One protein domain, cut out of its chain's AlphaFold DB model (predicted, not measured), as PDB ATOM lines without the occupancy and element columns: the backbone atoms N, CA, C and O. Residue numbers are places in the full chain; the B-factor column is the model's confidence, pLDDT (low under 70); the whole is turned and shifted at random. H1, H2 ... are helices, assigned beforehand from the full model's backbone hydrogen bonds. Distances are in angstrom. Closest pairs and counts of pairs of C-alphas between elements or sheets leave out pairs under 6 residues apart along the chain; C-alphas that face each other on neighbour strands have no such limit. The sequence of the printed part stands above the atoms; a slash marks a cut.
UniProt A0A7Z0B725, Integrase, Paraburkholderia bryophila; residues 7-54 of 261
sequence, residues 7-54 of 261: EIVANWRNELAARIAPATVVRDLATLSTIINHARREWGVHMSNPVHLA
ATOM      1  N   GLU A   7     199.669 331.841 280.345       87.50
ATOM      2  CA  GLU A   7     199.001 331.317 279.147       87.50
ATOM      3  C   GLU A   7     198.538 332.438 278.221       87.50
ATOM      4  O   GLU A   7     198.810 332.395 277.024       87.50
ATOM      5  N   ILE A   8     197.929 333.491 278.778       89.81
ATOM      6  CA  ILE A   8     197.498 334.664 278.004       89.81
ATOM      7  C   ILE A   8     198.710 335.312 277.320       89.81
ATOM      8  O   ILE A   8     198.662 335.632 276.133       89.81
ATOM      9  N   VAL A   9     199.831 335.444 278.037       89.19
ATOM     10  CA  VAL A   9     201.078 335.993 277.477       89.19
ATOM     11  C   VAL A   9     201.673 335.073 276.406       89.19
ATOM     12  O   VAL A   9     202.192 335.557 275.398       89.19
ATOM     13  N   ALA A  10     201.607 333.754 276.595       89.00
ATOM     14  CA  ALA A  10     202.098 332.782 275.624       89.00
ATOM     15  C   ALA A  10     201.257 332.774 274.336       89.00
ATOM     16  O   ALA A  10     201.831 332.742 273.246       89.00
ATOM     17  N   ASN A  11     199.931 332.866 274.455       90.50
ATOM     18  CA  ASN A  11     199.011 332.957 273.322       90.50
ATOM     19  C   ASN A  11     199.220 334.262 272.554       90.50
ATOM     20  O   ASN A  11     199.466 334.221 271.350       90.50
ATOM     21  N   TRP A  12     199.286 335.395 273.258       90.69
ATOM     22  CA  TRP A  12     199.593 336.690 272.647       90.69
ATOM     23  C   TRP A  12     200.941 336.682 271.911       90.69
ATOM     24  O   TRP A  12     201.050 337.147 270.778       90.69
ATOM     25  N   ARG A  13     201.980 336.080 272.505       90.25
ATOM     26  CA  ARG A  13     203.272 335.879 271.829       90.25
ATOM     27  C   ARG A  13     203.112 335.073 270.538       90.25
ATOM     28  O   ARG A  13     203.745 335.424 269.546       90.25
ATOM     29  N   ASN A  14     202.345 333.982 270.557       89.94
ATOM     30  CA  ASN A  14     202.151 333.120 269.387       89.94
ATOM     31  C   ASN A  14     201.422 333.865 268.262       89.94
ATOM     32  O   ASN A  14     201.852 333.803 267.112       89.94
ATOM     33  N   GLU A  15     200.386 334.633 268.602       91.19
ATOM     34  CA  GLU A  15     199.671 335.499 267.660       91.19
ATOM     35  C   GLU A  15     200.598 336.554 267.038       91.19
ATOM     36  O   GLU A  15     200.592 336.760 265.822       91.19
ATOM     37  N   LEU A  16     201.453 337.191 267.846       89.06
ATOM     38  CA  LEU A  16     202.439 338.152 267.347       89.06
ATOM     39  C   LEU A  16     203.501 337.492 266.465       89.06
ATOM     40  O   LEU A  16     203.874 338.049 265.432       89.06
ATOM     41  N   ALA A  17     203.980 336.310 266.851       88.19
ATOM     42  CA  ALA A  17     204.983 335.564 266.097       88.19
ATOM     43  C   ALA A  17     204.473 335.114 264.719       88.19
ATOM     44  O   ALA A  17     205.279 334.968 263.804       88.19
ATOM     45  N   ALA A  18     203.156 334.950 264.549       90.19
ATOM     46  CA  ALA A  18     202.550 334.649 263.253       90.19
ATOM     47  C   ALA A  18     202.557 335.849 262.285       90.19
ATOM     48  O   ALA A  18     202.503 335.664 261.072       90.19
ATOM     49  N   ARG A  19     202.626 337.084 262.801       90.31
ATOM     50  CA  ARG A  19     202.494 338.316 262.003       90.31
ATOM     51  C   ARG A  19     203.774 339.140 261.890       90.31
ATOM     52  O   ARG A  19     203.908 339.925 260.955       90.31
ATOM     53  N   ILE A  20     204.677 339.043 262.866       90.94
ATOM     54  CA  ILE A  20     205.794 339.977 263.041       90.94
ATOM     55  C   ILE A  20     207.114 339.217 263.212       90.94
ATOM     56  O   ILE A  20     207.166 338.112 263.747       90.94
ATOM     57  N   ALA A  21     208.218 339.839 262.788       87.38
ATOM     58  CA  ALA A  21     209.565 339.314 262.984       87.38
ATOM     59  C   ALA A  21     209.879 339.028 264.474       87.38
ATOM     60  O   ALA A  21     209.551 339.843 265.345       87.38
ATOM     61  N   PRO A  22     210.625 337.946 264.780       87.56
ATOM     62  CA  PRO A  22     210.874 337.487 266.152       87.56
ATOM     63  C   PRO A  22     211.584 338.532 267.024       87.56
ATOM     64  O   PRO A  22     211.323 338.629 268.220       87.56
ATOM     65  N   ALA A  23     212.442 339.367 266.426       87.44
ATOM     66  CA  ALA A  23     213.115 340.458 267.132       87.44
ATOM     67  C   ALA A  23     212.131 341.492 267.702       87.44
ATOM     68  O   ALA A  23     212.392 342.078 268.748       87.44
ATOM     69  N   THR A  24     211.026 341.754 267.004       89.44
ATOM     70  CA  THR A  24     210.002 342.702 267.459       89.44
ATOM     71  C   THR A  24     209.179 342.090 268.581       89.44
ATOM     72  O   THR A  24     209.044 342.721 269.620       89.44
ATOM     73  N   VAL A  25     208.781 340.819 268.451       90.25
ATOM     74  CA  VAL A  25     208.075 340.083 269.515       90.25
ATOM     75  C   VAL A  25     208.856 340.116 270.835       90.25
ATOM     76  O   VAL A  25     208.290 340.357 271.898       90.25
ATOM     77  N   VAL A  26     210.181 339.939 270.785       90.25
ATOM     78  CA  VAL A  26     211.033 340.041 271.984       90.25
ATOM     79  C   VAL A  26     211.028 341.450 272.589       90.25
ATOM     80  O   VAL A  26     211.017 341.571 273.816       90.25
ATOM     81  N   ARG A  27     211.020 342.510 271.769       89.75
ATOM     82  CA  ARG A  27     210.949 343.904 272.249       89.75
ATOM     83  C   ARG A  27     209.598 344.229 272.876       89.75
ATOM     84  O   ARG A  27     209.564 344.907 273.902       89.75
ATOM     85  N   ASP A  28     208.517 343.709 272.312       91.25
ATOM     86  CA  ASP A  28     207.169 343.911 272.844       91.25
ATOM     87  C   ASP A  28     207.023 343.207 274.199       91.25
ATOM     88  O   ASP A  28     206.609 343.822 275.182       91.25
ATOM     89  N   LEU A  29     207.499 341.958 274.305       91.12
ATOM     90  CA  LEU A  29     207.583 341.241 275.582       91.12
ATOM     91  C   LEU A  29     208.467 341.974 276.602       91.12
ATOM     92  O   LEU A  29     208.133 342.030 277.786       91.12
ATOM     93  N   ALA A  30     209.597 342.543 276.176       91.50
ATOM     94  CA  ALA A  30     210.458 343.326 277.061       91.50
ATOM     95  C   ALA A  30     209.735 344.577 277.584       91.50
ATOM     96  O   ALA A  30     209.777 344.840 278.783       91.50
ATOM     97  N   THR A  31     209.017 345.288 276.715       93.56
ATOM     98  CA  THR A  31     208.202 346.457 277.082       93.56
ATOM     99  C   THR A  31     207.126 346.075 278.097       93.56
ATOM    100  O   THR A  31     207.046 346.678 279.168       93.56
ATOM    101  N   LEU A  32     206.374 345.004 277.834       90.94
ATOM    102  CA  LEU A  32     205.366 344.491 278.762       90.94
ATOM    103  C   LEU A  32     205.978 344.141 280.127       90.94
ATOM    104  O   LEU A  32     205.454 344.528 281.170       90.94
ATOM    105  N   SER A  33     207.138 343.480 280.127       90.94
ATOM    106  CA  SER A  33     207.870 343.157 281.352       90.94
ATOM    107  C   SER A  33     208.286 344.410 282.133       90.94
ATOM    108  O   SER A  33     208.178 344.432 283.361       90.94
ATOM    109  N   THR A  34     208.723 345.477 281.453       92.94
ATOM    110  CA  THR A  34     209.066 346.744 282.122       92.94
ATOM    111  C   THR A  34     207.854 347.421 282.754       92.94
ATOM    112  O   THR A  34     207.964 347.876 283.889       92.94
ATOM    113  N   ILE A  35     206.698 347.411 282.084       91.94
ATOM    114  CA  ILE A  35     205.452 347.991 282.605       91.94
ATOM    115  C   ILE A  35     205.005 347.246 283.865       91.94
ATOM    116  O   ILE A  35     204.738 347.871 284.887       91.94
ATOM    117  N   ILE A  36     205.000 345.910 283.832       89.50
ATOM    118  CA  ILE A  36     204.616 345.094 284.992       89.50
ATOM    119  C   ILE A  36     205.586 345.329 286.154       89.50
ATOM    120  O   ILE A  36     205.166 345.497 287.293       89.50
ATOM    121  N   ASN A  37     206.892 345.383 285.887       90.50
ATOM    122  CA  ASN A  37     207.876 345.663 286.931       90.50
ATOM    123  C   ASN A  37     207.754 347.086 287.498       90.50
ATOM    124  O   ASN A  37     208.019 347.273 288.683       90.50
ATOM    125  N   HIS A  38     207.340 348.067 286.696       91.75
ATOM    126  CA  HIS A  38     207.041 349.415 287.173       91.75
ATOM    127  C   HIS A  38     205.791 349.426 288.063       91.75
ATOM    128  O   HIS A  38     205.867 349.895 289.194       91.75
ATOM    129  N   ALA A  39     204.693 348.800 287.626       90.00
ATOM    130  CA  ALA A  39     203.467 348.670 288.419       90.00
ATOM    131  C   ALA A  39     203.706 347.961 289.767       90.00
ATOM    132  O   ALA A  39     203.132 348.334 290.788       90.00
ATOM    133  N   ARG A  40     204.603 346.968 289.790       89.44
ATOM    134  CA  ARG A  40     205.012 346.280 291.023       89.44
ATOM    135  C   ARG A  40     205.785 347.172 291.990       89.44
ATOM    136  O   ARG A  40     205.620 347.022 293.193       89.44
ATOM    137  N   ARG A  41     206.672 348.031 291.480       88.31
ATOM    138  CA  ARG A  41     207.562 348.864 292.306       88.31
ATOM    139  C   ARG A  41     206.887 350.144 292.780       88.31
ATOM    140  O   ARG A  41     207.011 350.479 293.946       88.31
ATOM    141  N   GLU A  42     206.177 350.822 291.883       93.19
ATOM    142  CA  GLU A  42     205.661 352.173 292.127       93.19
ATOM    143  C   GLU A  42     204.175 352.184 292.490       93.19
ATOM    144  O   GLU A  42     203.738 353.020 293.271       93.19
ATOM    145  N   TRP A  43     203.372 351.270 291.933       89.62
ATOM    146  CA  TRP A  43     201.910 351.276 292.121       89.62
ATOM    147  C   TRP A  43     201.428 350.266 293.166       89.62
ATOM    148  O   TRP A  43     200.226 350.097 293.350       89.62
ATOM    149  N   GLY A  44     202.348 349.563 293.834       82.94
ATOM    150  CA  GLY A  44     202.010 348.579 294.866       82.94
ATOM    151  C   GLY A  44     201.223 347.370 294.343       82.94
ATOM    152  O   GLY A  44     200.545 346.692 295.116       82.94
ATOM    153  N   VAL A  45     201.285 347.077 293.037       85.12
ATOM    154  CA  VAL A  45     200.593 345.921 292.450       85.12
ATOM    155  C   VAL A  45     201.385 344.648 292.746       85.12
ATOM    156  O   VAL A  45     202.423 344.375 292.142       85.12
ATOM    157  N   HIS A  46     200.876 343.823 293.658       78.94
ATOM    158  CA  HIS A  46     201.519 342.579 294.078       78.94
ATOM    159  C   HIS A  46     201.190 341.428 293.119       78.94
ATOM    160  O   HIS A  46     200.443 340.513 293.446       78.94
ATOM    161  N   MET A  47     201.757 341.467 291.911       81.56
ATOM    162  CA  MET A  47     201.665 340.365 290.949       81.56
ATOM    163  C   MET A  47     203.048 339.846 290.554       81.56
ATOM    164  O   MET A  47     203.992 340.617 290.377       81.56
ATOM    165  N   SER A  48     203.189 338.530 290.386       83.00
ATOM    166  CA  SER A  48     204.365 337.952 289.728       83.00
ATOM    167  C   SER A  48     204.344 338.311 288.244       83.00
ATOM    168  O   SER A  48     203.279 338.293 287.638       83.00
ATOM    169  N   ASN A  49     205.495 338.597 287.637       86.38
ATOM    170  CA  ASN A  49     205.545 338.931 286.216       86.38
ATOM    171  C   ASN A  49     205.505 337.650 285.344       86.38
ATOM    172  O   ASN A  49     206.516 336.939 285.281       86.38
ATOM    173  N   PRO A  50     204.388 337.371 284.638       85.69
ATOM    174  CA  PRO A  50     204.215 336.158 283.835       85.69
ATOM    175  C   PRO A  50     205.116 336.115 282.593       85.69
ATOM    176  O   PRO A  50     205.350 335.044 282.038       85.69
ATOM    177  N   VAL A  51     205.677 337.253 282.159       86.75
ATOM    178  CA  VAL A  51     206.541 337.328 280.969       86.75
ATOM    179  C   VAL A  51     207.841 336.549 281.161       86.75
ATOM    180  O   VAL A  51     208.397 336.038 280.192       86.75
ATOM    181  N   HIS A  52     208.331 336.422 282.398       81.50
ATOM    182  CA  HIS A  52     209.527 335.623 282.678       81.50
ATOM    183  C   HIS A  52     209.292 334.117 282.513       81.50
ATOM    184  O   HIS A  52     210.247 333.392 282.249       81.50
ATOM    185  N   LEU A  53     208.042 333.663 282.631       82.19
ATOM    186  CA  LEU A  53     207.652 332.264 282.440       82.19
ATOM    187  C   LEU A  53     207.442 331.928 280.954       82.19
ATOM    188  O   LEU A  53     207.524 330.769 280.557       82.19
ATOM    189  N   ALA A  54     207.208 332.935 280.110       81.38
ATOM    190  CA  ALA A  54     207.041 332.747 278.678       81.38
ATOM    191  C   ALA A  54     208.398 332.573 277.968       81.38
ATOM    192  O   ALA A  54     209.282 333.432 278.028       81.38
TER     193      ALA A  54
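What this domain is: This is residues 7 to 54 of the 261 residues of the protein "Integrase" of Paraburkholderia bryophila (UniProt A0A7Z0B725). What shape does the printed part make? It is a helical hairpin with unequal arms: the shorter H1 and the longer H2 meet near their link and spread as a narrow V, and the unnamed stretch of residues 43 to 54 folds back from the far end of H2 toward the beginning of H1. What is it made of? The printed part has 48 residues with two named helices, H1 then H2, and no named strand; its class is all helix. How large and how dense is it? It is elongated, spanning 35 by 18 by 12 A, and only just loose, close to compact, with a radius of gyration of the C-alphas of 11.6 A.

Where its parts are: Where does H1 run? H1 is residues 7 to 19, 18.8 A from first to last C-alpha, beginning at C-alpha 7 at (199.001, 331.317, 279.147). Where does H2 run? H2 is residues 22 to 42, 30.3 A long from first to last C-alpha, ending at C-alpha 42 at (205.661, 352.173, 292.127).

How they stand to each other: How do the helices meet? H1 touches H2 with residues 13 to 17 alone, and H2 touches H1 with residues 25 to 29 alone. Their closest C-alphas are those of Leu 16 and Val 25, 6.3 A apart. How are they directed? This hairpin's helices run opposite ways at a shallow tilt of 33 degrees, only just short of steep. Are their backbones well formed? In H2 every O i to N i+4 pair is within hydrogen-bond range; in H1 8 of 9 are.

The domain as a whole: How far does it reach? The two C-alphas farthest apart, those of Ala 18 and Gly 44, are 34.6 A apart, while those of Glu 7 and Ala 54, the first and last printed, are 8.2 A apart. Is it continuous? The printed part has no cut, and the link from H1 to H2 is tight. Is confidence low anywhere? No printed residue is under 70, and the mean pLDDT of the printed part is 88.6.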